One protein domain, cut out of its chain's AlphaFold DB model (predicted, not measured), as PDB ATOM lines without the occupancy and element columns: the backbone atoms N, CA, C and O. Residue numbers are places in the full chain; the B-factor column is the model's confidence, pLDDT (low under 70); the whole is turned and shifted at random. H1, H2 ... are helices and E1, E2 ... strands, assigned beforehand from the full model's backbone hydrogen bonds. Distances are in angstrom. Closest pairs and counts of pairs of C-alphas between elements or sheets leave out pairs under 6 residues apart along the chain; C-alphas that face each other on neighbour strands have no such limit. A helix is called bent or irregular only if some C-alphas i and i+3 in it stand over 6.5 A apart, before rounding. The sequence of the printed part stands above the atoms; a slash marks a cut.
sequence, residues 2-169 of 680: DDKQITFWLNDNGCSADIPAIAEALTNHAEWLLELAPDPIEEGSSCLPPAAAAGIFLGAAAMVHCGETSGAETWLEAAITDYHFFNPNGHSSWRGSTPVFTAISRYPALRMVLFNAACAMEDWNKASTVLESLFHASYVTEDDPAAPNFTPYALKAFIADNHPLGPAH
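Overview. This is residues 2 to 169 of the 680 residues of an uncharacterized protein of Escherichia coli 541-15 (UniProt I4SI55). Three helices, H4, H5 and H7, make an up-and-down bundle, each running against the one before it in the chain, and H8 folds back beside H7 on the side away from H4 and H5. H2 crosses H4, H6 crosses H5, and the small hairpin of E1 and E2 lies far out from the middle. The printed part has 168 residues, with the named elements H1, H2, H3, E1, E2, H4, H5, H6, H7, H8 in that order; the two strands are antiparallel and the class is mostly helix. It is compact and rounded, with a radius of gyration of the C-alphas of 15.2 A and spans of 42 by 39 by 26 A.

Arrangement. H1, residues 3 to 11, only just touches H4, residues 50 to 65, with 3 pairs of C-alphas within 8 A, the closest Leu 10 and Gly 55 at 7.2 A; H4 touches it with residues 54 to 55 alone. H2, residues 19 to 27, touches H4 at a steep tilt of 48 degrees, opposite ways, the closest C-alphas being Ala 23 and Ala 62 at 4.9 A. H3, residues 31 to 34, touches residues 79 to 86 alone of H5, residues 69 to 86; the closest C-alphas are Leu 34 and Tyr 83, 5.8 A. E1, residues 39 to 42, and E2, residues 45 to 47, form an antiparallel hairpin at 147 degrees, with N 45 and O 42 at 2.9 A and N 39 and O 47 at 3.1 A, within hydrogen-bond range. H4 and H5, a helical hairpin, touch at a shallow tilt of 23 degrees, the closest C-alphas being Ala 60 and Ala 72 at 4.8 A. H6, residues 99 to 106, touches residues 77 to 84 alone of H5, about perpendicular at 80 degrees, closest at Thr 81 and Pro 99, with C-alphas 6.0 A apart. H7, residues 110 to 120, touches H4 the same way at a shallow tilt of 4 degrees, closest at the C-alphas of Ala 61 and Val 113, 5.6 A. H8, residues 124 to 140, forms a helical hairpin with H7, closest at the C-alphas of Phe 115 and Ala 127, 4.9 A, and is apart from H4 and H5. Every O i to N i+4 pair is within hydrogen-bond range in H1, H2, H4 and H6, against 12 of 14 in H5, 6 of 7 in H7 and 12 of 13 in H8; H3 is too short for such a pair.

Along the chain. H1 begins at C-alpha 3 (45.503, 12.351, 20.585), and H8 ends at C-alpha 140 (37.814, -18.713, 24.093). From first to last C-alpha, H4 is 22.3 A long, H5 26.6 A, H7 16.2 A and H8 24.8 A. H5 is only just irregular: C-alphas 70 and 73 are 6.8 A apart.

Size, cuts and confidence. The two C-alphas farthest apart are those of Ser 16 and Arg 95, 44.8 A. The printed part has no cut; the link from H5 to H6 is long, and residues 141 to 169 hold no named element. The mean pLDDT of the printed part is 73.5, with 53 residues under 70, among them 2 to 18, 88 to 97 and 139 to 152.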
ATOM      1  N   ASP A   2      44.545  16.044  23.801       53.69
ATOM      2  CA  ASP A   2      44.674  15.703  22.367       53.69
ATOM      3  C   ASP A   2      45.242  14.281  22.139       53.69
ATOM      4  O   ASP A   2      45.899  13.713  23.016       53.69
ATOM      5  N   ASP A   3      45.013  13.695  20.954       51.97
ATOM      6  CA  ASP A   3      45.503  12.351  20.585       51.97
ATOM      7  C   ASP A   3      47.010  12.170  20.839       51.97
ATOM      8  O   ASP A   3      47.480  11.064  21.118       51.97
ATOM      9  N   LYS A   4      47.792  13.259  20.778       58.03
ATOM     10  CA  LYS A   4      49.239  13.243  21.024       58.03
ATOM     11  C   LYS A   4      49.565  13.115  22.508       58.03
ATOM     12  O   LYS A   4      50.531  12.432  22.832       58.03
ATOM     13  N   GLN A   5      48.783  13.723  23.398       60.12
ATOM     14  CA  GLN A   5      48.907  13.568  24.851       60.12
ATOM     15  C   GLN A   5      48.491  12.167  25.314       60.12
ATOM     16  O   GLN A   5      49.180  11.575  26.139       60.12
ATOM     17  N   ILE A   6      47.425  11.598  24.745       56.72
ATOM     18  CA  ILE A   6      47.012  10.211  25.022       56.72
ATOM     19  C   ILE A   6      48.095   9.237  24.542       56.72
ATOM     20  O   ILE A   6      48.566   8.400  25.306       56.72
ATOM     21  N   THR A   7      48.578   9.409  23.308       58.84
ATOM     22  CA  THR A   7      49.683   8.607  22.755       58.84
ATOM     23  C   THR A   7      50.976   8.769  23.567       58.84
ATOM     24  O   THR A   7      51.720   7.804  23.724       58.84
ATOM     25  N   PHE A   8      51.247   9.959  24.118       63.25
ATOM     26  CA  PHE A   8      52.392  10.213  25.002       63.25
ATOM     27  C   PHE A   8      52.328   9.386  26.293       63.25
ATOM     28  O   PHE A   8      53.344   8.815  26.695       63.25
ATOM     29  N   TRP A   9      51.146   9.285  26.910       60.50
ATOM     30  CA  TRP A   9      50.926   8.448  28.093       60.50
ATOM     31  C   TRP A   9      50.937   6.948  27.772       60.50
ATOM     32  O   TRP A   9      51.390   6.157  28.592       60.50
ATOM     33  N   LEU A  10      50.486   6.567  26.576       60.44
ATOM     34  CA  LEU A  10      50.390   5.178  26.121       60.44
ATOM     35  C   LEU A  10      51.743   4.565  25.701       60.44
ATOM     36  O   LEU A  10      52.049   3.439  26.090       60.44
ATOM     37  N   ASN A  11      52.569   5.289  24.929       60.66
ATOM     38  CA  ASN A  11      53.575   4.626  24.091       60.66
ATOM     39  C   ASN A  11      55.055   4.712  24.493       60.66
ATOM     40  O   ASN A  11      55.768   3.865  23.973       60.66
ATOM     41  N   ASP A  12      55.568   5.627  25.342       52.44
ATOM     42  CA  ASP A  12      57.013   5.516  25.704       52.44
ATOM     43  C   ASP A  12      57.637   6.428  26.797       52.44
ATOM     44  O   ASP A  12      58.844   6.344  27.006       52.44
ATOM     45  N   ASN A  13      56.924   7.302  27.531       45.03
ATOM     46  CA  ASN A  13      57.596   8.215  28.499       45.03
ATOM     47  C   ASN A  13      57.088   8.189  29.955       45.03
ATOM     48  O   ASN A  13      57.577   8.947  30.799       45.03
ATOM     49  N   GLY A  14      56.206   7.248  30.300       44.38
ATOM     50  CA  GLY A  14      55.763   7.010  31.681       44.38
ATOM     51  C   GLY A  14      56.851   6.493  32.636       44.38
ATOM     52  O   GLY A  14      56.640   6.482  33.839       44.38
ATOM     53  N   CYS A  15      58.043   6.127  32.155       42.44
ATOM     54  CA  CYS A  15      59.158   5.721  33.027       42.44
ATOM     55  C   CYS A  15      59.749   6.875  33.867       42.44
ATOM     56  O   CYS A  15      60.604   6.628  34.715       42.44
ATOM     57  N   SER A  16      59.322   8.125  33.636       48.91
ATOM     58  CA  SER A  16      59.770   9.317  34.380       48.91
ATOM     59  C   SER A  16      58.639  10.169  34.967       48.91
ATOM     60  O   SER A  16      58.916  11.158  35.647       48.91
ATOM     61  N   ALA A  17      57.379   9.814  34.707       56.03
ATOM     62  CA  ALA A  17      56.227  10.569  35.178       56.03
ATOM     63  C   ALA A  17      55.745  10.046  36.536       56.03
ATOM     64  O   ALA A  17      55.726   8.842  36.781       56.03
ATOM     65  N   ASP A  18      55.361  10.968  37.415       69.75
ATOM     66  CA  ASP A  18      54.822  10.661  38.738       69.75
ATOM     67  C   ASP A  18      53.493   9.893  38.594       69.75
ATOM     68  O   ASP A  18      52.567  10.378  37.946       69.75
ATOM     69  N   ILE A  19      53.395   8.683  39.155       71.81
ATOM     70  CA  ILE A  19      52.197   7.820  39.071       71.81
ATOM     71  C   ILE A  19      50.921   8.558  39.540       71.81
ATOM     72  O   ILE A  19      49.912   8.486  38.837       71.81
ATOM     73  N   PRO A  20      50.950   9.327  40.644       72.50
ATOM     74  CA  PRO A  20      49.902  10.279  41.009       72.50
ATOM     75  C   PRO A  20      49.447  11.223  39.889       72.50
ATOM     76  O   PRO A  20      48.248  11.415  39.717       72.50
ATOM     77  N   ALA A  21      50.366  11.770  39.088       71.19
ATOM     78  CA  ALA A  21      50.016  12.656  37.978       71.19
ATOM     79  C   ALA A  21      49.343  11.897  36.821       71.19
ATOM     80  O   ALA A  21      48.464  12.443  36.157       71.19
ATOM     81  N   ILE A  22      49.718  10.630  36.596       69.88
ATOM     82  CA  ILE A  22      49.029   9.738  35.647       69.88
ATOM     83  C   ILE A  22      47.607   9.454  36.131       69.88
ATOM     84  O   ILE A  22      46.669   9.553  35.341       69.88
ATOM     85  N   ALA A  23      47.449   9.123  37.418       70.75
ATOM     86  CA  ALA A  23      46.144   8.899  38.026       70.75
ATOM     87  C   ALA A  23      45.267  10.144  37.855       70.75
ATOM     88  O   ALA A  23      44.224  10.050  37.225       70.75
ATOM     89  N   GLU A  24      45.734  11.317  38.290       72.38
ATOM     90  CA  GLU A  24      45.000  12.582  38.168       72.38
ATOM     91  C   GLU A  24      44.597  12.888  36.715       72.38
ATOM     92  O   GLU A  24      43.438  13.207  36.447       72.38
ATOM     93  N   ALA A  25      45.525  12.746  35.763       68.69
ATOM     94  CA  ALA A  25      45.270  13.050  34.358       68.69
ATOM     95  C   ALA A  25      44.264  12.089  33.706       68.69
ATOM     96  O   ALA A  25      43.437  12.517  32.900       68.69
ATOM     97  N   LEU A  26      44.331  10.795  34.031       70.88
ATOM     98  CA  LEU A  26      43.476   9.784  33.415       70.88
ATOM     99  C   LEU A  26      42.113   9.676  34.100       70.88
ATOM    100  O   LEU A  26      41.138   9.409  33.398       70.88
ATOM    101  N   THR A  27      42.017   9.921  35.411       70.62
ATOM    102  CA  THR A  27      40.775   9.721  36.173       70.62
ATOM    103  C   THR A  27      39.897  10.966  36.259       70.62
ATOM    104  O   THR A  27      38.680  10.836  36.131       70.62
ATOM    105  N   ASN A  28      40.479  12.168  36.396       68.69
ATOM    106  CA  ASN A  28      39.721  13.419  36.553       68.69
ATOM    107  C   ASN A  28      39.294  14.063  35.224       68.69
ATOM    108  O   ASN A  28      38.471  14.978  35.220       68.69
ATOM    109  N   HIS A  29      39.833  13.597  34.092       62.25
ATOM    110  CA  HIS A  29      39.578  14.169  32.766       62.25
ATOM    111  C   HIS A  29      38.960  13.173  31.780       62.25
ATOM    112  O   HIS A  29      39.255  13.244  30.591       62.25
ATOM    113  N   ALA A  30      38.082  12.269  32.231       66.69
ATOM    114  CA  ALA A  30      37.463  11.232  31.389       66.69
ATOM    115  C   ALA A  30      36.787  11.747  30.093       66.69
ATOM    116  O   ALA A  30      36.546  10.963  29.183       66.69
ATOM    117  N   GLU A  31      36.550  13.058  29.955       71.81
ATOM    118  CA  GLU A  31      36.172  13.722  28.698       71.81
ATOM    119  C   GLU A  31      37.056  13.322  27.505       71.81
ATOM    120  O   GLU A  31      36.547  13.194  26.395       71.81
ATOM    121  N   TRP A  32      38.352  13.048  27.720       73.50
ATOM    122  CA  TRP A  32      39.251  12.600  26.649       73.50
ATOM    123  C   TRP A  32      38.818  11.260  26.032       73.50
ATOM    124  O   TRP A  32      39.029  11.043  24.841       73.50
ATOM    125  N   LEU A  33      38.176  10.371  26.805       75.31
ATOM    126  CA  LEU A  33      37.629   9.110  26.287       75.31
ATOM    127  C   LEU A  33      36.515   9.374  25.276       75.31
ATOM    128  O   LEU A  33      36.381   8.634  24.307       75.31
ATOM    129  N   LEU A  34      35.723  10.425  25.499       74.88
ATOM    130  CA  LEU A  34      34.568  10.777  24.671       74.88
ATOM    131  C   LEU A  34      34.983  11.353  23.310       74.88
ATOM    132  O   LEU A  34      34.195  11.317  22.368       74.88
ATOM    133  N   GLU A  35      36.209  11.870  23.210       76.44
ATOM    134  CA  GLU A  35      36.790  12.424  21.981       76.44
ATOM    135  C   GLU A  35      37.291  11.325  21.020       76.44
ATOM    136  O   GLU A  35      37.517  11.598  19.840       76.44
ATOM    137  N   LEU A  36      37.432  10.078  21.493       75.69
ATOM    138  CA  LEU A  36      37.921   8.958  20.691       75.69
ATOM    139  C   LEU A  36      36.822   8.353  19.808       75.69
ATOM    140  O   LEU A  36      35.737   8.004  20.270       75.69
ATOM    141  N   ALA A  37      37.139   8.176  18.523       76.69
ATOM    142  CA  ALA A  37      36.217   7.584  17.562       76.69
ATOM    143  C   ALA A  37      36.003   6.075  17.826       76.69
ATOM    144  O   ALA A  37      36.983   5.351  18.029       76.69
ATOM    145  N   PRO A  38      34.755   5.572  17.754       76.38
ATOM    146  CA  PRO A  38      34.468   4.144  17.861       76.38
ATOM    147  C   PRO A  38      35.166   3.302  16.786       76.38
ATOM    148  O   PRO A  38      35.252   3.709  15.628       76.38
ATOM    149  N   ASP A  39      35.592   2.093  17.151       70.94
ATOM    150  CA  ASP A  39      36.204   1.141  16.214       70.94
ATOM    151  C   ASP A  39      35.096   0.359  15.466       70.94
ATOM    152  O   ASP A  39      34.216  -0.221  16.118       70.94
ATOM    153  N   PRO A  40      35.039   0.387  14.120       66.81
ATOM    154  CA  PRO A  40      33.973  -0.265  13.357       66.81
ATOM    155  C   PRO A  40      34.101  -1.796  13.387       66.81
ATOM    156  O   PRO A  40      35.195  -2.330  13.230       66.81
ATOM    157  N   ILE A  41      32.978  -2.510  13.552       62.78
ATOM    158  CA  ILE A  41      32.953  -3.987  13.549       62.78
ATOM    159  C   ILE A  41      32.140  -4.524  12.360       62.78
ATOM    160  O   ILE A  41      32.653  -5.326  11.587       62.78
ATOM    161  N   GLU A  42      30.900  -4.055  12.176       57.41
ATOM    162  CA  GLU A  42      30.000  -4.421  11.064       57.41
ATOM    163  C   GLU A  42      29.146  -3.209  10.636       57.41
ATOM    164  O   GLU A  42      29.089  -2.206  11.349       57.41
ATOM    165  N   GLU A  43      28.456  -3.271   9.487       47.72
ATOM    166  CA  GLU A  43      27.584  -2.181   9.016       47.72
ATOM    167  C   GLU A  43      26.543  -1.785  10.080       47.72
ATOM    168  O   GLU A  43      25.607  -2.523  10.382       47.72
ATOM    169  N   GLY A  44      26.711  -0.587  10.647       53.00
ATOM    170  CA  GLY A  44      25.820  -0.033  11.667       53.00
ATOM    171  C   GLY A  44      26.183  -0.377  13.116       53.00
ATOM    172  O   GLY A  44      25.444   0.035  14.009       53.00
ATOM    173  N   SER A  45      27.302  -1.070  13.371       57.97
ATOM    174  CA  SER A  45      27.811  -1.322  14.727       57.97
ATOM    175  C   SER A  45      29.301  -0.990  14.870       57.97
ATOM    176  O   SER A  45      30.148  -1.362  14.056       57.97
ATOM    177  N   SER A  46      29.627  -0.269  15.937       59.97
ATOM    178  CA  SER A  46      31.000   0.035  16.347       59.97
ATOM    179  C   SER A  46      31.175  -0.269  17.839       59.97
ATOM    180  O   SER A  46      30.236  -0.734  18.482       59.97
ATOM    181  N   CYS A  47      32.373  -0.116  18.393       72.62
ATOM    182  CA  CYS A  47      32.705  -0.531  19.764       72.62
ATOM    183  C   CYS A  47      33.695   0.417  20.454       72.62
ATOM    184  O   CYS A  47      34.244   1.324  19.822       72.62
ATOM    185  N   LEU A  48      33.949   0.161  21.746       80.19
ATOM    186  CA  LEU A  48      35.054   0.765  22.492       80.19
ATOM    187  C   LEU A  48      36.377   0.496  21.745       80.19
ATOM    188  O   LEU A  48      36.724  -0.676  21.584       80.19
ATOM    189  N   PRO A  49      37.108   1.530  21.287       80.50
ATOM    190  CA  PRO A  49      38.350   1.351  20.553       80.50
ATOM    191  C   PRO A  49      39.485   0.908  21.493       80.50
ATOM    192  O   PRO A  49      39.490   1.275  22.673       80.50
ATOM    193  N   PRO A  50      40.505   0.185  20.989       79.25
ATOM    194  CA  PRO A  50      41.624  -0.286  21.809       79.25
ATOM    195  C   PRO A  50      42.362   0.819  22.582       79.25
ATOM    196  O   PRO A  50      42.768   0.595  23.717       79.25
ATOM    197  N   ALA A  51      42.489   2.024  22.011       78.06
ATOM    198  CA  ALA A  51      43.120   3.167  22.677       78.06
ATOM    199  C   ALA A  51      42.328   3.647  23.909       78.06
ATOM    200  O   ALA A  51      42.923   3.946  24.945       78.06
ATOM    201  N   ALA A  52      40.991   3.659  23.829       81.62
ATOM    202  CA  ALA A  52      40.138   3.978  24.972       81.62
ATOM    203  C   ALA A  52      40.263   2.897  26.054       81.62
ATOM    204  O   ALA A  52      40.476   3.212  27.220       81.62
ATOM    205  N   ALA A  53      40.227   1.618  25.664       85.00
ATOM    206  CA  ALA A  53      40.431   0.506  26.593       85.00
ATOM    207  C   ALA A  53      41.816   0.543  27.266       85.00
ATOM    208  O   ALA A  53      41.924   0.262  28.457       85.00
ATOM    209  N   ALA A  54      42.866   0.937  26.541       83.50
ATOM    210  CA  ALA A  54      44.213   1.090  27.081       83.50
ATOM    211  C   ALA A  54      44.298   2.221  28.117       83.50
ATOM    212  O   ALA A  54      44.841   2.019  29.200       83.50
ATOM    213  N   GLY A  55      43.722   3.395  27.848       82.38
ATOM    214  CA  GLY A  55      43.723   4.462  28.852       82.38
ATOM    215  C   GLY A  55      42.787   4.186  30.039       82.38
ATOM    216  O   GLY A  55      43.123   4.570  31.156       82.38
ATOM    217  N   ILE A  56      41.693   3.429  29.850       87.12
ATOM    218  CA  ILE A  56      40.899   2.872  30.964       87.12
ATOM    219  C   ILE A  56      41.761   1.913  31.799       87.12
ATOM    220  O   ILE A  56      41.821   2.028  33.018       87.12
ATOM    221  N   PHE A  57      42.496   0.993  31.173       88.44
ATOM    222  CA  PHE A  57      43.413   0.110  31.896       88.44
ATOM    223  C   PHE A  57      44.419   0.907  32.742       88.44
ATOM    224  O   PHE A  57      44.564   0.650  33.937       88.44
ATOM    225  N   LEU A  58      45.088   1.898  32.142       85.94
ATOM    226  CA  LEU A  58      46.112   2.694  32.820       85.94
ATOM    227  C   LEU A  58      45.541   3.558  33.946       85.94
ATOM    228  O   LEU A  58      46.151   3.614  35.010       85.94
ATOM    229  N   GLY A  59      44.384   4.197  33.750       85.38
ATOM    230  CA  GLY A  59      43.749   5.011  34.788       85.38
ATOM    231  C   GLY A  59      43.394   4.176  36.016       85.38
ATOM    232  O   GLY A  59      43.799   4.505  37.130       85.38
ATOM    233  N   ALA A  60      42.752   3.024  35.807       88.06
ATOM    234  CA  ALA A  60      42.405   2.121  36.899       88.06
ATOM    235  C   ALA A  60      43.660   1.530  37.572       88.06
ATOM    236  O   ALA A  60      43.721   1.438  38.798       88.06
ATOM    237  N   ALA A  61      44.692   1.166  36.802       88.56
ATOM    238  CA  ALA A  61      45.952   0.676  37.358       88.56
ATOM    239  C   ALA A  61      46.650   1.749  38.210       88.56
ATOM    240  O   ALA A  61      47.112   1.453  39.311       88.56
ATOM    241  N   ALA A  62      46.676   3.002  37.747       86.50
ATOM    242  CA  ALA A  62      47.254   4.121  38.484       86.50
ATOM    243  C   ALA A  62      46.546   4.343  39.827       86.50
ATOM    244  O   ALA A  62      47.218   4.485  40.845       86.50
ATOM    245  N   MET A  63      45.209   4.271  39.859       86.94
ATOM    246  CA  MET A  63      44.437   4.343  41.107       86.94
ATOM    247  C   MET A  63      44.843   3.251  42.099       86.94
ATOM    248  O   MET A  63      45.098   3.542  43.267       86.94
ATOM    249  N   VAL A  64      44.964   1.999  41.638       88.56
ATOM    250  CA  VAL A  64      45.416   0.886  42.490       88.56
ATOM    251  C   VAL A  64      46.814   1.161  43.049       88.56
ATOM    252  O   VAL A  64      47.032   0.981  44.246       88.56
ATOM    253  N   HIS A  65      47.743   1.643  42.219       85.94
ATOM    254  CA  HIS A  65      49.101   1.994  42.645       85.94
ATOM    255  C   HIS A  65      49.148   3.163  43.645       85.94
ATOM    256  O   HIS A  65      49.996   3.161  44.536       85.94
ATOM    257  N   CYS A  66      48.240   4.136  43.529       84.31
ATOM    258  CA  CYS A  66      48.114   5.269  44.450       84.31
ATOM    259  C   CYS A  66      47.380   4.929  45.760       84.31
ATOM    260  O   CYS A  66      47.247   5.796  46.620       84.31
ATOM    261  N   GLY A  67      46.900   3.692  45.934       83.38
ATOM    262  CA  GLY A  67      46.122   3.281  47.107       83.38
ATOM    263  C   GLY A  67      44.636   3.653  47.046       83.38
ATOM    264  O   GLY A  67      43.913   3.429  48.013       83.38
ATOM    265  N   GLU A  68      44.139   4.153  45.910       85.06
ATOM    266  CA  GLU A  68      42.712   4.417  45.654       85.06
ATOM    267  C   GLU A  68      41.980   3.150  45.174       85.06
ATOM    268  O   GLU A  68      41.150   3.159  44.262       85.06
ATOM    269  N   THR A  69      42.310   2.014  45.784       84.38
ATOM    270  CA  THR A  69      41.959   0.681  45.296       84.38
ATOM    271  C   THR A  69      40.452   0.431  45.236       84.38
ATOM    272  O   THR A  69      39.971  -0.170  44.279       84.38
ATOM    273  N   SER A  70      39.695   0.945  46.211       77.12
ATOM    274  CA  SER A  70      38.234   0.827  46.239       77.12
ATOM    275  C   SER A  70      37.545   1.617  45.121       77.12
ATOM    276  O   SER A  70      36.428   1.281  44.745       77.12
ATOM    277  N   GLY A  71      38.189   2.666  44.598       80.19
ATOM    278  CA  GLY A  71      37.647   3.503  43.524       80.19
ATOM    279  C   GLY A  71      37.946   2.979  42.119       80.19
ATOM    280  O   GLY A  71      37.236   3.335  41.183       80.19
ATOM    281  N   ALA A  72      38.959   2.121  41.959       84.06
ATOM    282  CA  ALA A  72      39.450   1.692  40.648       84.06
ATOM    283  C   ALA A  72      38.411   0.912  39.823       84.06
ATOM    284  O   ALA A  72      38.279   1.130  38.621       84.06
ATOM    285  N   GLU A  73      37.654   0.014  40.459       83.62
ATOM    286  CA  GLU A  73      36.588  -0.745  39.793       83.62
ATOM    287  C   GLU A  73      35.409   0.154  39.418       83.62
ATOM    288  O   GLU A  73      34.993   0.162  38.264       83.62
ATOM    289  N   THR A  74      34.923   0.964  40.365       82.56
ATOM    290  CA  THR A  74      33.835   1.919  40.115       82.56
ATOM    291  C   THR A  74      34.193   2.879  38.986       82.56
ATOM    292  O   THR A  74      33.362   3.161  38.128       82.56
ATOM    293  N   TRP A  75      35.437   3.354  38.953       85.56
ATOM    294  CA  TRP A  75      35.919   4.226  37.894       85.56
ATOM    295  C   TRP A  75      35.991   3.506  36.541       85.56
ATOM    296  O   TRP A  75      35.541   4.060  35.542       85.56
ATOM    297  N   LEU A  76      36.486   2.264  36.496       87.19
ATOM    298  CA  LEU A  76      36.522   1.459  35.269       87.19
ATOM    299  C   LEU A  76      35.110   1.246  34.700       87.19
ATOM    300  O   LEU A  76      34.893   1.416  33.499       87.19
ATOM    301  N   GLU A  77      34.146   0.894  35.551       84.12
ATOM    302  CA  GLU A  77      32.750   0.695  35.153       84.12
ATOM    303  C   GLU A  77      32.091   1.994  34.680       84.12
ATOM    304  O   GLU A  77      31.422   1.999  33.640       84.12
ATOM    305  N   ALA A  78      32.316   3.096  35.401       83.12
ATOM    306  CA  ALA A  78      31.824   4.418  35.035       83.12
ATOM    307  C   ALA A  78      32.401   4.871  33.689       83.12
ATOM    308  O   ALA A  78      31.639   5.215  32.793       83.12
ATOM    309  N   ALA A  79      33.717   4.757  33.484       85.19
ATOM    310  CA  ALA A  79      34.379   5.154  32.244       85.19
ATOM    311  C   ALA A  79      33.840   4.396  31.015       85.19
ATOM    312  O   ALA A  79      33.606   4.993  29.962       85.19
ATOM    313  N   ILE A  80      33.593   3.085  31.142       84.62
ATOM    314  CA  ILE A  80      32.995   2.283  30.061       84.62
ATOM    315  C   ILE A  80      31.540   2.697  29.806       84.62
ATOM    316  O   ILE A  80      31.103   2.773  28.654       84.62
ATOM    317  N   THR A  81      30.780   2.941  30.874       82.44
ATOM    318  CA  THR A  81      29.360   3.301  30.793       82.44
ATOM    319  C   THR A  81      29.169   4.691  30.191       82.44
ATOM    320  O   THR A  81      28.345   4.855  29.290       82.44
ATOM    321  N   ASP A  82      29.976   5.662  30.610       82.62
ATOM    322  CA  ASP A  82      29.974   7.024  30.082       82.62
ATOM    323  C   ASP A  82      30.366   7.027  28.604       82.62
ATOM    324  O   ASP A  82      29.653   7.596  27.777       82.62
ATOM    325  N   TYR A  83      31.429   6.303  28.228       82.88
ATOM    326  CA  TYR A  83      31.801   6.162  26.819       82.88
ATOM    327  C   TYR A  83      30.638   5.614  25.977       82.88
ATOM    328  O   TYR A  83      30.339   6.149  24.907       82.88
ATOM    329  N   HIS A  84      29.947   4.578  26.468       79.56
ATOM    330  CA  HIS A  84      28.777   4.013  25.795       79.56
ATOM    331  C   HIS A  84      27.626   5.019  25.660       79.56
ATOM    332  O   HIS A  84      27.005   5.091  24.600       79.56
ATOM    333  N   PHE A  85      27.350   5.800  26.706       80.38
ATOM    334  CA  PHE A  85      26.276   6.790  26.703       80.38
ATOM    335  C   PHE A  85      26.469   7.853  25.612       80.38
ATOM    336  O   PHE A  85      25.522   8.186  24.896       80.38
ATOM    337  N   PHE A  86      27.695   8.353  25.446       78.38
ATOM    338  CA  PHE A  86      28.013   9.360  24.430       78.38
ATOM    339  C   PHE A  86      28.232   8.767  23.030       78.38
ATOM    340  O   PHE A  86      28.022   9.463  22.035       78.38
ATOM    341  N   ASN A  87      28.574   7.480  22.935       76.12
ATOM    342  CA  ASN A  87      28.775   6.758  21.679       76.12
ATOM    343  C   ASN A  87      27.860   5.515  21.577       76.12
ATOM    344  O   ASN A  87      28.354   4.387  21.519       76.12
ATOM    345  N   PRO A  88      26.523   5.675  21.490       68.31
ATOM    346  CA  PRO A  88      25.578   4.552  21.562       68.31
ATOM    347  C   PRO A  88      25.648   3.611  20.349       68.31
ATOM    348  O   PRO A  88      25.439   2.410  20.485       68.31
ATOM    349  N   ASN A  89      26.000   4.136  19.169       59.72
ATOM    350  CA  ASN A  89      26.275   3.330  17.967       59.72
ATOM    351  C   ASN A  89      27.678   2.684  18.002       59.72
ATOM    352  O   ASN A  89      27.998   1.828  17.176       59.72
ATOM    353  N   GLY A  90      28.505   3.123  18.956       58.09
ATOM    354  CA  GLY A  90      29.855   2.682  19.294       58.09
ATOM    355  C   GLY A  90      29.897   1.550  20.297       58.09
ATOM    356  O   GLY A  90      30.907   1.396  20.976       58.09
ATOM    357  N   HIS A  91      28.824   0.769  20.428       59.88
ATOM    358  CA  HIS A  91      28.831  -0.414  21.272       59.88
ATOM    359  C   HIS A  91      27.998  -1.558  20.685       59.88
ATOM    360  O   HIS A  91      26.870  -1.358  20.237       59.88
ATOM    361  N   SER A  92      28.533  -2.781  20.706       54.38
ATOM    362  CA  SER A  92      27.836  -3.986  20.245       54.38
ATOM    363  C   SER A  92      26.910  -4.524  21.345       54.38
ATOM    364  O   SER A  92      27.178  -5.569  21.945       54.38
ATOM    365  N   SER A  93      25.837  -3.804  21.677       51.22
ATOM    366  CA  SER A  93      24.874  -4.288  22.669       51.22
ATOM    367  C   SER A  93      24.037  -5.431  22.077       51.22
ATOM    368  O   SER A  93      23.117  -5.202  21.289       51.22
ATOM    369  N   TRP A  94      24.318  -6.674  22.470       42.94
ATOM    370  CA  TRP A  94      23.378  -7.782  22.288       42.94
ATOM    371  C   TRP A  94      22.254  -7.665  23.325       42.94
ATOM    372  O   TRP A  94      22.499  -7.247  24.462       42.94
ATOM    373  N   ARG A  95      21.016  -8.037  22.961       41.75
ATOM    374  CA  ARG A  95      19.867  -8.020  23.889       41.75
ATOM    375  C   ARG A  95      20.213  -8.807  25.161       41.75
ATOM    376  O   ARG A  95      20.299 -10.027  25.108       41.75
ATOM    377  N   GLY A  96      20.370  -8.101  26.283       49.31
ATOM    378  CA  GLY A  96      20.685  -8.689  27.591       49.31
ATOM    379  C   GLY A  96      22.143  -8.567  28.058       49.31
ATOM    380  O   GLY A  96      22.457  -9.120  29.104       49.31
ATOM    381  N   SER A  97      23.018  -7.853  27.338       59.19
ATOM    382  CA  SER A  97      24.417  -7.588  27.745       59.19
ATOM    383  C   SER A  97      24.627  -6.132  28.192       59.19
ATOM    384  O   SER A  97      24.045  -5.223  27.600       59.19
ATOM    385  N   THR A  98      25.431  -5.902  29.241       70.69
ATOM    386  CA  THR A  98      25.785  -4.549  29.723       70.69
ATOM    387  C   THR A  98      27.012  -3.991  28.990       70.69
ATOM    388  O   THR A  98      27.835  -4.772  28.498       70.69
ATOM    389  N   PRO A  99      27.201  -2.653  28.952       74.38
ATOM    390  CA  PRO A  99      28.369  -2.055  28.317       74.38
ATOM    391  C   PRO A  99      29.709  -2.577  28.842       74.38
ATOM    392  O   PRO A  99      30.609  -2.893  28.057       74.38
ATOM    393  N   VAL A 100      29.787  -2.732  30.164       77.75
ATOM    394  CA  VAL A 100      30.928  -3.282  30.901       77.75
ATOM    395  C   VAL A 100      31.213  -4.725  30.491       77.75
ATOM    396  O   VAL A 100      32.346  -5.041  30.128       77.75
ATOM    397  N   PHE A 101      30.195  -5.593  30.470       74.38
ATOM    398  CA  PHE A 101      30.361  -7.003  30.105       74.38
ATOM    399  C   PHE A 101      30.956  -7.167  28.700       74.38
ATOM    400  O   PHE A 101      31.891  -7.945  28.503       74.38
ATOM    401  N   THR A 102      30.453  -6.408  27.728       74.62
ATOM    402  CA  THR A 102      30.946  -6.456  26.347       74.62
ATOM    403  C   THR A 102      32.379  -5.939  26.239       74.62
ATOM    404  O   THR A 102      33.203  -6.567  25.574       74.62
ATOM    405  N   ALA A 103      32.708  -4.829  26.912       78.50
ATOM    406  CA  ALA A 103      34.059  -4.266  26.896       78.50
ATOM    407  C   ALA A 103      35.080  -5.231  27.515       78.50
ATOM    408  O   ALA A 103      36.123  -5.493  26.924       78.50
ATOM    409  N   ILE A 104      34.748  -5.824  28.662       79.38
ATOM    410  CA  ILE A 104      35.586  -6.799  29.361       79.38
ATOM    411  C   ILE A 104      35.713  -8.121  28.578       79.38
ATOM    412  O   ILE A 104      36.759  -8.772  28.618       79.38
ATOM    413  N   SER A 105      34.673  -8.545  27.855       75.50
ATOM    414  CA  SER A 105      34.755  -9.715  26.968       75.50
ATOM    415  C   SER A 105      35.692  -9.463  25.785       75.50
ATOM    416  O   SER A 105      36.427 -10.360  25.390       75.50
ATOM    417  N   ARG A 106      35.711  -8.230  25.264       77.25
ATOM    418  CA  ARG A 106      36.582  -7.814  24.155       77.25
ATOM    419  C   ARG A 106      38.026  -7.556  24.574       77.25
ATOM    420  O   ARG A 106      38.941  -7.899  23.832       77.25
ATOM    421  N   TYR A 107      38.224  -6.977  25.755       82.62
ATOM    422  CA  TYR A 107      39.533  -6.655  26.321       82.62
ATOM    423  C   TYR A 107      39.719  -7.358  27.671       82.62
ATOM    424  O   TYR A 107      39.674  -6.705  28.718       82.62
ATOM    425  N   PRO A 108      39.960  -8.684  27.690       84.31
ATOM    426  CA  PRO A 108      40.088  -9.428  28.939       84.31
ATOM    427  C   PRO A 108      41.177  -8.895  29.878       84.31
ATOM    428  O   PRO A 108      41.027  -9.014  31.091       84.31
ATOM    429  N   ALA A 109      42.224  -8.253  29.342       87.50
ATOM    430  CA  ALA A 109      43.300  -7.636  30.119       87.50
ATOM    431  C   ALA A 109      42.811  -6.561  31.110       87.50
ATOM    432  O   ALA A 109      43.436  -6.374  32.149       87.50
ATOM    433  N   LEU A 110      41.651  -5.928  30.876       87.81
ATOM    434  CA  LEU A 110      41.019  -5.020  31.848       87.81
ATOM    435  C   LEU A 110      40.787  -5.692  33.213       87.81
ATOM    436  O   LEU A 110      40.896  -5.050  34.257       87.81
ATOM    437  N   ARG A 111      40.551  -7.011  33.230       88.50
ATOM    438  CA  ARG A 111      40.389  -7.787  34.467       88.50
ATOM    439  C   ARG A 111      41.681  -7.892  35.286       88.50
ATOM    440  O   ARG A 111      41.601  -8.133  36.485       88.50
ATOM    441  N   MET A 112      42.865  -7.689  34.704       90.62
ATOM    442  CA  MET A 112      44.125  -7.732  35.463       90.62
ATOM    443  C   MET A 112      44.188  -6.626  36.522       90.62
ATOM    444  O   MET A 112      44.693  -6.853  37.621       90.62
ATOM    445  N   VAL A 113      43.638  -5.444  36.226       89.00
ATOM    446  CA  VAL A 113      43.564  -4.351  37.206       89.00
ATOM    447  C   VAL A 113      42.597  -4.703  38.329       89.00
ATOM    448  O   VAL A 113      42.925  -4.492  39.491       89.00
ATOM    449  N   LEU A 114      41.454  -5.319  38.006       88.44
ATOM    450  CA  LEU A 114      40.503  -5.810  39.009       88.44
ATOM    451  C   LEU A 114      41.133  -6.877  39.915       88.44
ATOM    452  O   LEU A 114      40.886  -6.887  41.118       88.44
ATOM    453  N   PHE A 115      41.992  -7.742  39.364       90.56
ATOM    454  CA  PHE A 115      42.769  -8.708  40.142       90.56
ATOM    455  C   PHE A 115      43.735  -8.009  41.106       90.56
ATOM    456  O   PHE A 115      43.760  -8.329  42.294       90.56
ATOM    457  N   ASN A 116      44.511  -7.039  40.614       90.50
ATOM    458  CA  ASN A 116      45.445  -6.280  41.446       90.50
ATOM    459  C   ASN A 116      44.709  -5.485  42.534       90.50
ATOM    460  O   ASN A 116      45.166  -5.448  43.672       90.50
ATOM    461  N   ALA A 117      43.553  -4.904  42.200       89.44
ATOM    462  CA  ALA A 117      42.716  -4.182  43.144       89.44
ATOM    463  C   ALA A 117      42.182  -5.104  44.246       89.44
ATOM    464  O   ALA A 117      42.318  -4.800  45.427       89.44
ATOM    465  N   ALA A 118      41.641  -6.266  43.875       89.06
ATOM    466  CA  ALA A 118      41.168  -7.258  44.834       89.06
ATOM    467  C   ALA A 118      42.295  -7.729  45.767       89.06
ATOM    468  O   ALA A 118      42.112  -7.755  46.980       89.06
ATOM    469  N   CYS A 119      43.487  -8.008  45.227       90.19
ATOM    470  CA  CYS A 119      44.658  -8.357  46.035       90.19
ATOM    471  C   CYS A 119      45.072  -7.234  46.999       90.19
ATOM    472  O   CYS A 119      45.394  -7.512  48.150       90.19
ATOM    473  N   ALA A 120      45.069  -5.976  46.552       89.44
ATOM    474  CA  ALA A 120      45.434  -4.833  47.390       89.44
ATOM    475  C   ALA A 120      44.398  -4.532  48.490       89.44
ATOM    476  O   ALA A 120      44.763  -3.993  49.530       89.44
ATOM    477  N   MET A 121      43.132  -4.917  48.292       88.06
ATOM    478  CA  MET A 121      42.080  -4.862  49.318       88.06
ATOM    479  C   MET A 121      42.010  -6.119  50.197       88.06
ATOM    480  O   MET A 121      41.129  -6.201  51.048       88.06
ATOM    481  N   GLU A 122      42.887  -7.103  49.977       90.38
ATOM    482  CA  GLU A 122      42.829  -8.424  50.619       90.38
ATOM    483  C   GLU A 122      41.502  -9.180  50.371       90.38
ATOM    484  O   GLU A 122      41.119 -10.076  51.123       90.38
ATOM    485  N   ASP A 123      40.805  -8.868  49.274       86.62
ATOM    486  CA  ASP A 123      39.618  -9.594  48.815       86.62
ATOM    487  C   ASP A 123      40.038 -10.799  47.956       86.62
ATOM    488  O   ASP A 123      39.966 -10.814  46.721       86.62
ATOM    489  N   TRP A 124      40.537 -11.834  48.631       88.31
ATOM    490  CA  TRP A 124      41.123 -13.017  47.991       88.31
ATOM    491  C   TRP A 124      40.120 -13.837  47.180       88.31
ATOM    492  O   TRP A 124      40.475 -14.423  46.155       88.31
ATOM    493  N   ASN A 125      38.855 -13.850  47.600       82.44
ATOM    494  CA  ASN A 125      37.790 -14.537  46.877       82.44
ATOM    495  C   ASN A 125      37.500 -13.850  45.544       82.44
ATOM    496  O   ASN A 125      37.394 -14.518  44.506       82.44
ATOM    497  N   LYS A 126      37.428 -12.517  45.543       83.88
ATOM    498  CA  LYS A 126      37.317 -11.747  44.308       83.88
ATOM    499  C   LYS A 126      38.555 -11.908  43.441       83.88
ATOM    500  O   LYS A 126      38.409 -12.198  42.257       83.88
ATOM    501  N   ALA A 127      39.757 -11.834  44.013       89.31
ATOM    502  CA  ALA A 127      41.002 -12.052  43.275       89.31
ATOM    503  C   ALA A 127      41.016 -13.427  42.579       89.31
ATOM    504  O   ALA A 127      41.275 -13.513  41.377       89.31
ATOM    505  N   SER A 128      40.644 -14.495  43.291       88.62
ATOM    506  CA  SER A 128      40.521 -15.844  42.725       88.62
ATOM    507  C   SER A 128      39.478 -15.913  41.609       88.62
ATOM    508  O   SER A 128      39.715 -16.556  40.589       88.62
ATOM    509  N   THR A 129      38.330 -15.256  41.778       84.75
ATOM    510  CA  THR A 129      37.241 -15.218  40.785       84.75
ATOM    511  C   THR A 129      37.655 -14.476  39.515       84.75
ATOM    512  O   THR A 129      37.408 -14.942  38.403       84.75
ATOM    513  N   VAL A 130      38.330 -13.337  39.664       86.88
ATOM    514  CA  VAL A 130      38.856 -12.564  38.538       86.88
ATOM    515  C   VAL A 130      39.922 -13.369  37.791       86.88
ATOM    516  O   VAL A 130      39.897 -13.421  36.561       86.88
ATOM    517  N   LEU A 131      40.811 -14.054  38.516       90.44
ATOM    518  CA  LEU A 131      41.830 -14.912  37.915       90.44
ATOM    519  C   LEU A 131      41.212 -16.108  37.168       90.44
ATOM    520  O   LEU A 131      41.636 -16.414  36.057       90.44
ATOM    521  N   GLU A 132      40.177 -16.745  37.724       86.38
ATOM    522  CA  GLU A 132      39.386 -17.775  37.028       86.38
ATOM    523  C   GLU A 132      38.791 -17.249  35.713       86.38
ATOM    524  O   GLU A 132      38.858 -17.912  34.676       86.38
ATOM    525  N   SER A 133      38.247 -16.029  35.733       83.31
ATOM    526  CA  SER A 133      37.682 -15.393  34.543       83.31
ATOM    527  C   SER A 133      38.742 -15.096  33.475       83.31
ATOM    528  O   SER A 133      38.476 -15.280  32.287       83.31
ATOM    529  N   LEU A 134      39.954 -14.700  33.881       87.25
ATOM    530  CA  LEU A 134      41.094 -14.501  32.980       87.25
ATOM    531  C   LEU A 134      41.539 -15.812  32.307       87.25
ATOM    532  O   LEU A 134      41.739 -15.820  31.091       87.25
ATOM    533  N   PHE A 135      41.618 -16.918  33.062       86.56
ATOM    534  CA  PHE A 135      41.860 -18.257  32.502       86.56
ATOM    535  C   PHE A 135      40.759 -18.675  31.519       86.56
ATOM    536  O   PHE A 135      41.047 -19.241  30.470       86.56
ATOM    537  N   HIS A 136      39.485 -18.415  31.829       80.94
ATOM    538  CA  HIS A 136      38.400 -18.745  30.904       80.94
ATOM    539  C   HIS A 136      38.529 -17.974  29.585       80.94
ATOM    540  O   HIS A 136      38.411 -18.560  28.510       80.94
ATOM    541  N   ALA A 137      38.835 -16.678  29.668       77.88
ATOM    542  CA  ALA A 137      38.998 -15.827  28.500       77.88
ATOM    543  C   ALA A 137      40.170 -16.253  27.596       77.88
ATOM    544  O   ALA A 137      40.061 -16.080  26.387       77.88
ATOM    545  N   SER A 138      41.247 -16.852  28.127       76.50
ATOM    546  CA  SER A 138      42.345 -17.356  27.282       76.50
ATOM    547  C   SER A 138      41.965 -18.580  26.441       76.50
ATOM    548  O   SER A 138      42.522 -18.753  25.365       76.50
ATOM    549  N   TYR A 139      41.004 -19.403  26.881       69.00
ATOM    550  CA  TYR A 139      40.551 -20.568  26.103       69.00
ATOM    551  C   TYR A 139      39.612 -20.190  24.948       69.00
ATOM    552  O   TYR A 139      39.614 -20.842  23.913       69.00
ATOM    553  N   VAL A 140      38.802 -19.136  25.109       60.34
ATOM    554  CA  VAL A 140      37.814 -18.713  24.093       60.34
ATOM    555  C   VAL A 140      38.492 -18.163  22.829       60.34
ATOM    556  O   VAL A 140      37.923 -18.218  21.745       60.34
ATOM    557  N   THR A 141      39.723 -17.665  22.947       55.31
ATOM    558  CA  THR A 141      40.438 -17.004  21.848       55.31
ATOM    559  C   THR A 141      41.174 -17.943  20.895       55.31
ATOM    560  O   THR A 141      41.636 -17.483  19.856       55.31
ATOM    561  N   GLU A 142      41.289 -19.236  21.212       48.06
ATOM    562  CA  GLU A 142      41.971 -20.202  20.335       48.06
ATOM    563  C   GLU A 142      41.061 -20.765  19.221       48.06
ATOM    564  O   GLU A 142      41.580 -21.202  18.195       48.06
ATOM    565  N   ASP A 143      39.729 -20.679  19.363       42.66
ATOM    566  CA  ASP A 143      38.763 -21.381  18.493       42.66
ATOM    567  C   ASP A 143      37.836 -20.478  17.639       42.66
ATOM    568  O   ASP A 143      37.064 -21.010  16.836       42.66
ATOM    569  N   ASP A 144      37.892 -19.140  17.750       46.12
ATOM    570  CA  ASP A 144      37.043 -18.231  16.947       46.12
ATOM    571  C   ASP A 144      37.818 -17.481  15.835       46.12
ATOM    572  O   ASP A 144      38.354 -16.389  16.056       46.12
ATOM    573  N   PRO A 145      37.859 -18.017  14.599       40.81
ATOM    574  CA  PRO A 145      38.508 -17.367  13.461       40.81
ATOM    575  C   PRO A 145      37.807 -16.082  12.977       40.81
ATOM    576  O   PRO A 145      38.350 -15.407  12.100       40.81
ATOM    577  N   ALA A 146      36.631 -15.719  13.509       43.25
ATOM    578  CA  ALA A 146      35.928 -14.476  13.175       43.25
ATOM    579  C   ALA A 146      36.297 -13.290  14.092       43.25
ATOM    580  O   ALA A 146      35.907 -12.158  13.804       43.25
ATOM    581  N   ALA A 147      37.086 -13.513  15.154       51.62
ATOM    582  CA  ALA A 147      37.393 -12.514  16.180       51.62
ATOM    583  C   ALA A 147      38.912 -12.206  16.347       51.62
ATOM    584  O   ALA A 147      39.428 -12.230  17.466       51.62
ATOM    585  N   PRO A 148      39.662 -11.836  15.287       44.00
ATOM    586  CA  PRO A 148      41.126 -11.677  15.351       44.00
ATOM    587  C   PRO A 148      41.645 -10.523  16.241       44.00
ATOM    588  O   PRO A 148      42.832 -10.493  16.554       44.00
ATOM    589  N   ASN A 149      40.786  -9.597  16.688       50.06
ATOM    590  CA  ASN A 149      41.170  -8.421  17.492       50.06
ATOM    591  C   ASN A 149      40.732  -8.493  18.972       50.06
ATOM    592  O   ASN A 149      40.849  -7.507  19.701       50.06
ATOM    593  N   PHE A 150      40.219  -9.640  19.422       62.25
ATOM    594  CA  PHE A 150      39.591  -9.826  20.735       62.25
ATOM    595  C   PHE A 150      40.442 -10.759  21.608       62.25
ATOM    596  O   PHE A 150      40.020 -11.856  21.956       62.25
ATOM    597  N   THR A 151      41.690 -10.369  21.893       66.25
ATOM    598  CA  THR A 151      42.698 -11.265  22.494       66.25
ATOM    599  C   THR A 151      43.267 -10.725  23.813       66.25
ATOM    600  O   THR A 151      43.226  -9.511  24.047       66.25
ATOM    601  N   PRO A 152      43.885 -11.577  24.661       69.81
ATOM    602  CA  PRO A 152      44.667 -11.147  25.831       69.81
ATOM    603  C   PRO A 152      45.777 -10.132  25.512       69.81
ATOM    604  O   PRO A 152      46.288  -9.475  26.413       69.81
ATOM    605  N   TYR A 153      46.129  -9.986  24.230       76.00
ATOM    606  CA  TYR A 153      47.198  -9.130  23.724       76.00
ATOM    607  C   TYR A 153      46.690  -7.842  23.065       76.00
ATOM    608  O   TYR A 153      47.502  -7.047  22.597       76.00
ATOM    609  N   ALA A 154      45.376  -7.596  23.017       75.19
ATOM    610  CA  ALA A 154      44.802  -6.472  22.271       75.19
ATOM    611  C   ALA A 154      45.326  -5.092  22.721       75.19
ATOM    612  O   ALA A 154      45.448  -4.182  21.902       75.19
ATOM    613  N   LEU A 155      45.688  -4.936  24.000       79.94
ATOM    614  CA  LEU A 155      46.257  -3.687  24.523       79.94
ATOM    615  C   LEU A 155      47.785  -3.604  24.369       79.94
ATOM    616  O   LEU A 155      48.354  -2.528  24.533       79.94
ATOM    617  N   LYS A 156      48.460  -4.701  23.999       78.00
ATOM    618  CA  LYS A 156      49.926  -4.761  23.850       78.00
ATOM    619  C   LYS A 156      50.453  -3.817  22.766       78.00
ATOM    620  O   LYS A 156      51.566  -3.321  22.865       78.00
ATOM    621  N   ALA A 157      49.649  -3.542  21.739       73.94
ATOM    622  CA  ALA A 157      49.998  -2.583  20.689       73.94
ATOM    623  C   ALA A 157      49.947  -1.113  21.154       73.94
ATOM    624  O   ALA A 157      50.400  -0.237  20.421       73.94
ATOM    625  N   PHE A 158      49.379  -0.848  22.335       76.56
ATOM    626  CA  PHE A 158      49.125   0.495  22.861       76.56
ATOM    627  C   PHE A 158      49.836   0.773  24.184       76.56
ATOM    628  O   PHE A 158      49.887   1.922  24.593       76.56
ATOM    629  N   ILE A 159      50.330  -0.248  24.887       77.44
ATOM    630  CA  ILE A 159      51.013  -0.096  26.174       77.44
ATOM    631  C   ILE A 159      52.293  -0.922  26.129       77.44
ATOM    632  O   ILE A 159      52.251  -2.126  25.868       77.44
ATOM    633  N   ALA A 160      53.424  -0.274  26.400       75.31
ATOM    634  CA  ALA A 160      54.728  -0.924  26.413       75.31
ATOM    635  C   ALA A 160      54.808  -2.047  27.469       75.31
ATOM    636  O   ALA A 160      54.319  -1.902  28.591       75.31
ATOM    637  N   ASP A 161      55.489  -3.150  27.143       74.50
ATOM    638  CA  ASP A 161      55.616  -4.325  28.029       74.50
ATOM    639  C   ASP A 161      56.286  -3.998  29.384       74.50
ATOM    640  O   ASP A 161      56.071  -4.696  30.373       74.50
ATOM    641  N   ASN A 162      57.090  -2.933  29.442       75.31
ATOM    642  CA  ASN A 162      57.808  -2.458  30.628       75.31
ATOM    643  C   ASN A 162      57.148  -1.244  31.311       75.31
ATOM    644  O   ASN A 162      57.804  -0.577  32.116       75.31
ATOM    645  N   HIS A 163      55.889  -0.930  30.996       79.38
ATOM    646  CA  HIS A 163      55.181   0.197  31.601       79.38
ATOM    647  C   HIS A 163      55.115   0.059  33.146       79.38
ATOM    648  O   HIS A 163      54.840  -1.034  33.650       79.38
ATOM    649  N   PRO A 164      55.329   1.135  33.938       76.75
ATOM    650  CA  PRO A 164      55.407   1.058  35.408       76.75
ATOM    651  C   PRO A 164      54.114   0.599  36.097       76.75
ATOM    652  O   PRO A 164      54.166   0.080  37.208       76.75
ATOM    653  N   LEU A 165      52.967   0.761  35.432       79.88
ATOM    654  CA  LEU A 165      51.656   0.287  35.901       79.88
ATOM    655  C   LEU A 165      51.376  -1.191  35.552       79.88
ATOM    656  O   LEU A 165      50.259  -1.675  35.721       79.88
ATOM    657  N   GLY A 166      52.398  -1.907  35.076       74.50
ATOM    658  CA  GLY A 166      52.354  -3.332  34.771       74.50
ATOM    659  C   GLY A 166      52.046  -3.646  33.304       74.50
ATOM    660  O   GLY A 166      51.710  -2.754  32.521       74.50
ATOM    661  N   PRO A 167      52.169  -4.928  32.916       80.94
ATOM    662  CA  PRO A 167      51.864  -5.349  31.559       80.94
ATOM    663  C   PRO A 167      50.360  -5.218  31.301       80.94
ATOM    664  O   PRO A 167      49.544  -5.676  32.099       80.94
ATOM    665  N   ALA A 168      49.989  -4.645  30.157       82.81
ATOM    666  CA  ALA A 168      48.598  -4.579  29.697       82.81
ATOM    667  C   ALA A 168      48.150  -5.836  28.934       82.81
ATOM    668  O   ALA A 168      47.210  -5.808  28.143       82.81
ATOM    669  N   HIS A 169      48.859  -6.939  29.131       86.44
ATOM    670  CA  HIS A 169      48.547  -8.236  28.559       86.44
ATOM    671  C   HIS A 169      48.895  -9.324  29.570       86.44
ATOM    672  O   HIS A 169      49.711  -9.115  30.472       86.44
TER     673      HIS A 169